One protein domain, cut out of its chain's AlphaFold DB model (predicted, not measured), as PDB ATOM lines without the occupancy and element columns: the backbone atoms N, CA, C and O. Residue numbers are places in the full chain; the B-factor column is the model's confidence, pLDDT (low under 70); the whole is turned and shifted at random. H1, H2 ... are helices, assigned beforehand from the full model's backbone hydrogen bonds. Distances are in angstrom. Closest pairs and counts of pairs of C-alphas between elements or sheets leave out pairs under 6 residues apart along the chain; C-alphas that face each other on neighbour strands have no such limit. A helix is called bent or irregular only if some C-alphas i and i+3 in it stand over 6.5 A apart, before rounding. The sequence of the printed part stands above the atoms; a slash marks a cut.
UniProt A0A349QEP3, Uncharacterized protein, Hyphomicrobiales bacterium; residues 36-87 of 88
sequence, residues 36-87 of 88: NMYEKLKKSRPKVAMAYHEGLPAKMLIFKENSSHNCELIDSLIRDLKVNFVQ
ATOM      1  N   ASN A  36     224.693 185.165 182.885       90.62
ATOM      2  CA  ASN A  36     225.072 186.569 183.054       90.62
ATOM      3  C   ASN A  36     224.345 187.477 182.048       90.62
ATOM      4  O   ASN A  36     223.809 188.522 182.419       90.62
ATOM      5  N   MET A  37     224.274 187.074 180.777       87.81
ATOM      6  CA  MET A  37     223.546 187.842 179.769       87.81
ATOM      7  C   MET A  37     222.040 187.892 180.045       87.81
ATOM      8  O   MET A  37     221.439 188.958 179.920       87.81
ATOM      9  N   TYR A  38     221.436 186.771 180.441       89.69
ATOM     10  CA  TYR A  38     220.016 186.725 180.771       89.69
ATOM     11  C   TYR A  38     219.686 187.592 181.994       89.69
ATOM     12  O   TYR A  38     218.736 188.367 181.948       89.69
ATOM     13  N   GLU A  39     220.506 187.566 183.047       91.19
ATOM     14  CA  GLU A  39     220.326 188.439 184.215       91.19
ATOM     15  C   GLU A  39     220.497 189.925 183.860       91.19
ATOM     16  O   GLU A  39     219.725 190.773 184.315       91.19
ATOM     17  N   LYS A  40     221.445 190.266 182.978       89.25
ATOM     18  CA  LYS A  40     221.565 191.632 182.438       89.25
ATOM     19  C   LYS A  40     220.322 192.048 181.653       89.25
ATOM     20  O   LYS A  40     219.847 193.175 181.824       89.25
ATOM     21  N   LEU A  41     219.779 191.161 180.819       87.94
ATOM     22  CA  LEU A  41     218.542 191.411 180.078       87.94
ATOM     23  C   LEU A  41     217.359 191.588 181.036       87.94
ATOM     24  O   LEU A  41     216.604 192.542 180.902       87.94
ATOM     25  N   LYS A  42     217.235 190.730 182.050       90.19
ATOM     26  CA  LYS A  42     216.199 190.810 183.083       90.19
ATOM     27  C   LYS A  42     216.261 192.123 183.858       90.19
ATOM     28  O   LYS A  42     215.222 192.731 184.100       90.19
ATOM     29  N   LYS A  43     217.466 192.591 184.197       90.06
ATOM     30  CA  LYS A  43     217.674 193.864 184.902       90.06
ATOM     31  C   LYS A  43     217.364 195.085 184.032       90.06
ATOM     32  O   LYS A  43     216.800 196.050 184.531       90.06
ATOM     33  N   SER A  44     217.752 195.064 182.757       89.38
ATOM     34  CA  SER A  44     217.593 196.213 181.849       89.38
ATOM     35  C   SER A  44     216.217 196.276 181.181       89.38
ATOM     36  O   SER A  44     215.665 197.358 181.001       89.38
ATOM     37  N   ARG A  45     215.656 195.125 180.802       88.62
ATOM     38  CA  ARG A  45     214.412 194.987 180.032       88.62
ATOM     39  C   ARG A  45     213.605 193.779 180.538       88.62
ATOM     40  O   ARG A  45     213.484 192.774 179.835       88.62
ATOM     41  N   PRO A  46     212.994 193.859 181.734       89.56
ATOM     42  CA  PRO A  46     212.322 192.719 182.369       89.56
ATOM     43  C   PRO A  46     211.179 192.132 181.528       89.56
ATOM     44  O   PRO A  46     211.049 190.916 181.448       89.56
ATOM     45  N   LYS A  47     210.398 192.969 180.826       88.94
ATOM     46  CA  LYS A  47     209.326 192.504 179.921       88.94
ATOM     47  C   LYS A  47     209.867 191.685 178.742       88.94
ATOM     48  O   LYS A  47     209.273 190.689 178.348       88.94
ATOM     49  N   VAL A  48     211.015 192.094 178.206       87.56
ATOM     50  CA  VAL A  48     211.697 191.423 177.091       87.56
ATOM     51  C   VAL A  48     212.323 190.107 177.563       87.56
ATOM     52  O   VAL A  48     212.224 189.097 176.871       87.56
ATOM     53  N   ALA A  49     212.898 190.089 178.770       88.44
ATOM     54  CA  ALA A  49     213.392 188.867 179.403       88.44
ATOM     55  C   ALA A  49     212.269 187.859 179.692       88.44
ATOM     56  O   ALA A  49     212.463 186.665 179.490       88.44
ATOM     57  N   MET A  50     211.095 188.329 180.119       88.75
ATOM     58  CA  MET A  50     209.927 187.484 180.373       88.75
ATOM     59  C   MET A  50     209.409 186.837 179.083       88.75
ATOM     60  O   MET A  50     209.301 185.617 179.027       88.75
ATOM     61  N   ALA A  51     209.225 187.619 178.013       87.62
ATOM     62  CA  ALA A  51     208.839 187.087 176.703       87.62
ATOM     63  C   ALA A  51     209.875 186.088 176.146       87.62
ATOM     64  O   ALA A  51     209.525 185.076 175.538       87.62
ATOM     65  N   TYR A  52     211.168 186.342 176.378       88.00
ATOM     66  CA  TYR A  52     212.224 185.384 176.054       88.00
ATOM     67  C   TYR A  52     212.085 184.078 176.851       88.00
ATOM     68  O   TYR A  52     212.220 182.996 176.281       88.00
ATOM     69  N   HIS A  53     211.821 184.178 178.156       87.88
ATOM     70  CA  HIS A  53     211.686 183.036 179.059       87.88
ATOM     71  C   HIS A  53     210.484 182.155 178.713       87.88
ATOM     72  O   HIS A  53     210.616 180.935 178.684       87.88
ATOM     73  N   GLU A  54     209.342 182.760 178.389       89.25
ATOM     74  CA  GLU A  54     208.128 182.050 177.971       89.25
ATOM     75  C   GLU A  54     208.344 181.252 176.677       89.25
ATOM     76  O   GLU A  54     207.868 180.127 176.550       89.25
ATOM     77  N   GLY A  55     209.122 181.793 175.732       85.88
ATOM     78  CA  GLY A  55     209.483 181.102 174.490       85.88
ATOM     79  C   GLY A  55     210.627 180.089 174.627       85.88
ATOM     80  O   GLY A  55     210.918 179.358 173.676       85.88
ATOM     81  N   LEU A  56     211.303 180.036 175.779       85.69
ATOM     82  CA  LEU A  56     212.498 179.216 175.984       85.69
ATOM     83  C   LEU A  56     212.243 177.704 175.847       85.69
ATOM     84  O   LEU A  56     213.069 177.052 175.208       85.69
ATOM     85  N   PRO A  57     211.140 177.123 176.368       84.38
ATOM     86  CA  PRO A  57     210.880 175.689 176.232       84.38
ATOM     87  C   PRO A  57     210.739 175.249 174.772       84.38
ATOM     88  O   PRO A  57     211.359 174.269 174.364       84.38
ATOM     89  N   ALA A  58     209.998 176.012 173.960       83.88
ATOM     90  CA  ALA A  58     209.832 175.735 172.533       83.88
ATOM     91  C   ALA A  58     211.168 175.847 171.778       83.88
ATOM     92  O   ALA A  58     211.525 174.969 170.996       83.88
ATOM     93  N   LYS A  59     211.957 176.886 172.074       82.06
ATOM     94  CA  LYS A  59     213.301 177.063 171.507       82.06
ATOM     95  C   LYS A  59     214.262 175.949 171.923       82.06
ATOM     96  O   LYS A  59     215.035 175.483 171.096       82.06
ATOM     97  N   MET A  60     214.212 175.483 173.174       81.94
ATOM     98  CA  MET A  60     215.042 174.371 173.657       81.94
ATOM     99  C   MET A  60     214.735 173.059 172.937       81.94
ATOM    100  O   MET A  60     215.675 172.313 172.673       81.94
ATOM    101  N   LEU A  61     213.469 172.782 172.610       77.38
ATOM    102  CA  LEU A  61     213.099 171.615 171.803       77.38
ATOM    103  C   LEU A  61     213.751 171.694 170.416       77.38
ATOM    104  O   LEU A  61     214.529 170.809 170.067       77.38
ATOM    105  N   ILE A  62     213.563 172.815 169.712       77.44
ATOM    106  CA  ILE A  62     214.138 173.050 168.376       77.44
ATOM    107  C   ILE A  62     215.669 172.973 168.411       77.44
ATOM    108  O   ILE A  62     216.297 172.338 167.564       77.44
ATOM    109  N   PHE A  63     216.312 173.614 169.386       79.56
ATOM    110  CA  PHE A  63     217.768 173.605 169.471       79.56
ATOM    111  C   PHE A  63     218.311 172.228 169.848       79.56
ATOM    112  O   PHE A  63     219.394 171.886 169.390       79.56
ATOM    113  N   LYS A  64     217.591 171.427 170.640       76.81
ATOM    114  CA  LYS A  64     218.004 170.061 170.986       76.81
ATOM    115  C   LYS A  64     217.878 169.106 169.800       76.81
ATOM    116  O   LYS A  64     218.728 168.238 169.661       76.81
ATOM    117  N   GLU A  65     216.869 169.281 168.951       73.50
ATOM    118  CA  GLU A  65     216.735 168.515 167.703       73.50
ATOM    119  C   GLU A  65     217.858 168.835 166.710       73.50
ATOM    120  O   GLU A  65     218.334 167.950 166.007       73.50
ATOM    121  N   ASN A  66     218.323 170.088 166.691       64.56
ATOM    122  CA  ASN A  66     219.341 170.564 165.750       64.56
ATOM    123  C   ASN A  66     220.782 170.561 166.297       64.56
ATOM    124  O   ASN A  66     221.716 170.826 165.544       64.56
ATOM    125  N   SER A  67     220.983 170.297 167.592       66.94
ATOM    126  CA  SER A  67     222.308 170.295 168.232       66.94
ATOM    127  C   SER A  67     222.723 168.879 168.588       66.94
ATOM    128  O   SER A  67     222.037 168.194 169.345       66.94
ATOM    129  N   SER A  68     223.903 168.463 168.136       61.31
ATOM    130  CA  SER A  68     224.447 167.143 168.476       61.31
ATOM    131  C   SER A  68     225.076 167.128 169.874       61.31
ATOM    132  O   SER A  68     225.227 166.070 170.493       61.31
ATOM    133  N   HIS A  69     225.431 168.304 170.414       73.25
ATOM    134  CA  HIS A  69     226.134 168.432 171.691       73.25
ATOM    135  C   HIS A  69     225.636 169.591 172.571       73.25
ATOM    136  O   HIS A  69     225.238 170.653 172.099       73.25
ATOM    137  N   ASN A  70     225.768 169.431 173.895       74.38
ATOM    138  CA  ASN A  70     225.369 170.436 174.894       74.38
ATOM    139  C   ASN A  70     226.020 171.822 174.690       74.38
ATOM    140  O   ASN A  70     225.427 172.829 175.066       74.38
ATOM    141  N   CYS A  71     227.228 171.897 174.122       79.69
ATOM    142  CA  CYS A  71     227.878 173.182 173.845       79.69
ATOM    143  C   CYS A  71     227.183 173.956 172.719       79.69
ATOM    144  O   CYS A  71     227.017 175.164 172.851       79.69
ATOM    145  N   GLU A  72     226.750 173.271 171.658       82.75
ATOM    146  CA  GLU A  72     226.043 173.879 170.522       82.75
ATOM    147  C   GLU A  72     224.670 174.403 170.945       82.75
ATOM    148  O   GLU A  72     224.269 175.499 170.549       82.75
ATOM    149  N   LEU A  73     223.998 173.671 171.840       85.25
ATOM    150  CA  LEU A  73     222.746 174.107 172.450       85.25
ATOM    151  C   LEU A  73     222.931 175.440 173.191       85.25
ATOM    152  O   LEU A  73     222.180 176.390 172.981       85.25
ATOM    153  N   ILE A  74     223.947 175.526 174.055       82.75
ATOM    154  CA  ILE A  74     224.195 176.743 174.838       82.75
ATOM    155  C   ILE A  74     224.660 177.888 173.931       82.75
ATOM    156  O   ILE A  74     224.250 179.026 174.140       82.75
ATOM    157  N   ASP A  75     225.459 177.610 172.900       85.75
ATOM    158  CA  ASP A  75     225.861 178.623 171.921       85.75
ATOM    159  C   ASP A  75     224.671 179.165 171.124       85.75
ATOM    160  O   ASP A  75     224.605 180.370 170.873       85.75
ATOM    161  N   SER A  76     223.706 178.309 170.782       87.25
ATOM    162  CA  SER A  76     222.459 178.713 170.124       87.25
ATOM    163  C   SER A  76     221.627 179.625 171.024       87.25
ATOM    164  O   SER A  76     221.174 180.676 170.576       87.25
ATOM    165  N   LEU A  77     221.519 179.300 172.317       87.44
ATOM    166  CA  LEU A  77     220.843 180.142 173.311       87.44
ATOM    167  C   LEU A  77     221.536 181.498 173.504       87.44
ATOM    168  O   LEU A  77     220.879 182.537 173.537       87.44
ATOM    169  N   ILE A  78     222.869 181.514 173.608       86.31
ATOM    170  CA  ILE A  78     223.648 182.757 173.720       86.31
ATOM    171  C   ILE A  78     223.462 183.614 172.466       86.31
ATOM    172  O   ILE A  78     223.269 184.828 172.573       86.31
ATOM    173  N   ARG A  79     223.515 183.004 171.277       87.50
ATOM    174  CA  ARG A  79     223.325 183.704 170.004       87.50
ATOM    175  C   ARG A  79     221.926 184.301 169.907       87.50
ATOM    176  O   ARG A  79     221.819 185.479 169.576       87.50
ATOM    177  N   ASP A  80     220.893 183.529 170.234       86.31
ATOM    178  CA  ASP A  80     219.504 183.990 170.217       86.31
ATOM    179  C   ASP A  80     219.309 185.178 171.164       86.31
ATOM    180  O   ASP A  80     218.837 186.233 170.744       86.31
ATOM    181  N   LEU A  81     219.777 185.070 172.412       85.56
ATOM    182  CA  LEU A  81     219.677 186.163 173.379       85.56
ATOM    183  C   LEU A  81     220.438 187.417 172.909       85.56
ATOM    184  O   LEU A  81     219.944 188.537 173.043       85.56
ATOM    185  N   LYS A  82     221.628 187.253 172.317       84.75
ATOM    186  CA  LYS A  82     222.441 188.374 171.825       84.75
ATOM    187  C   LYS A  82     221.789 189.090 170.640       84.75
ATOM    188  O   LYS A  82     221.669 190.313 170.674       84.75
ATOM    189  N   VAL A  83     221.398 188.340 169.611       82.88
ATOM    190  CA  VAL A  83     220.892 188.881 168.338       82.88
ATOM    191  C   VAL A  83     219.475 189.417 168.497       82.88
ATOM    192  O   VAL A  83     219.182 190.524 168.058       82.88
ATOM    193  N   ASN A  84     218.597 188.660 169.155       73.75
ATOM    194  CA  ASN A  84     217.172 188.976 169.161       73.75
ATOM    195  C   ASN A  84     216.738 189.855 170.347       73.75
ATOM    196  O   ASN A  84     215.684 190.483 170.259       73.75
ATOM    197  N   PHE A  85     217.528 189.932 171.432       71.25
ATOM    198  CA  PHE A  85     217.083 190.558 172.688       71.25
ATOM    199  C   PHE A  85     218.044 191.607 173.283       71.25
ATOM    200  O   PHE A  85     217.568 192.542 173.930       71.25
ATOM    201  N   VAL A  86     219.365 191.496 173.069       68.06
ATOM    202  CA  VAL A  86     220.370 192.440 173.619       68.06
ATOM    203  C   VAL A  86     220.798 193.524 172.621       68.06
ATOM    204  O   VAL A  86     221.072 194.640 173.045       68.06
ATOM    205  N   GLN A  87     220.877 193.224 171.318       59.25
ATOM    206  CA  GLN A  87     221.251 194.209 170.283       59.25
ATOM    207  C   GLN A  87     220.091 195.089 169.777       59.25
ATOM    208  O   GLN A  87     220.351 196.053 169.063       59.25
TER     209      GLN A  87
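What this domain is: This is residues 36 to 87 of the 88 residues of an uncharacterized protein of Hyphomicrobiales bacterium (UniProt A0A349QEP3). One long helix, H4, makes one long side of an elongated body, and H2 and H3, one after the other, make the opposite side. H1 lies at one end, where it, H2 and the far part of H4 meet in a triangle, while H3 crosses the beginning of H4 towards the other end. The printed part has 52 residues, with four named helices in the order H1, H2, H3, H4, no named strand, and the class all helix. It is compact, with a radius of gyration of the C-alphas of 11.1 A, and its C-alphas span 33 by 17 by 15 A.

How they stand to each other: H1, residues 36 to 44, touches H2, residues 46 to 54, at a steep tilt of 49 degrees, opposite ways; their closest C-alphas, those of Lys 42 and Ala 49, are 5.0 A apart. H3, residues 56 to 66, and H2 meet only through their link, which is Gly 55. H1 and H3 are apart. H4, residues 70 to 86, is the hub and touches the three other helices. H4 touches H1 at a shallow tilt of 23 degrees, the same way, with the C-alphas of Leu 41 and Val 86 closest at 6.8 A. With residues 81 to 85 alone H4 touches H2, opposite ways at a tilt of 37 degrees, only just steep; the closest C-alphas are those of Val 48 and Phe 85, 7.0 A apart. With residues 73 to 76 alone H4 touches H3 at a steep tilt of 48 degrees, opposite ways, and the closest C-alphas, those of Phe 63 and Leu 73, are 5.8 A apart. The helix packing is mostly crossed, with 1 of the 4 touching pairs at a shallow tilt. Every O i to N i+4 pair is within hydrogen-bond range in H1, H2 and H3, and 12 of 13 are in H4.

Where its parts are: H1 begins at C-alpha 36, at (225.072, 186.569, 183.054), and measures 12.3 A from first to last C-alpha. H2 also measures 12.3 A. H3 measures 15.0 A and ends at C-alpha 66, at (219.341, 170.564, 165.750). H4 measures 22.6 A and ends at C-alpha 86, at (220.370, 192.440, 173.619). It is neither bent nor irregular, but only just: C-alphas 83 and 86 are 6.4 A apart.

The domain as a whole: The two C-alphas farthest apart, those of Ser 44 and Ser 68, are 32.7 A apart. The first and last printed C-alphas, of Asn 36 and Gln 87, are 15.4 A apart. The printed part has no cut, and the links H1 to H2, H2 to H3 and H3 to H4 are tight. The mean pLDDT of the printed part is 82.6; residues 66 to 68 and 86 to 87 of this model are under 70.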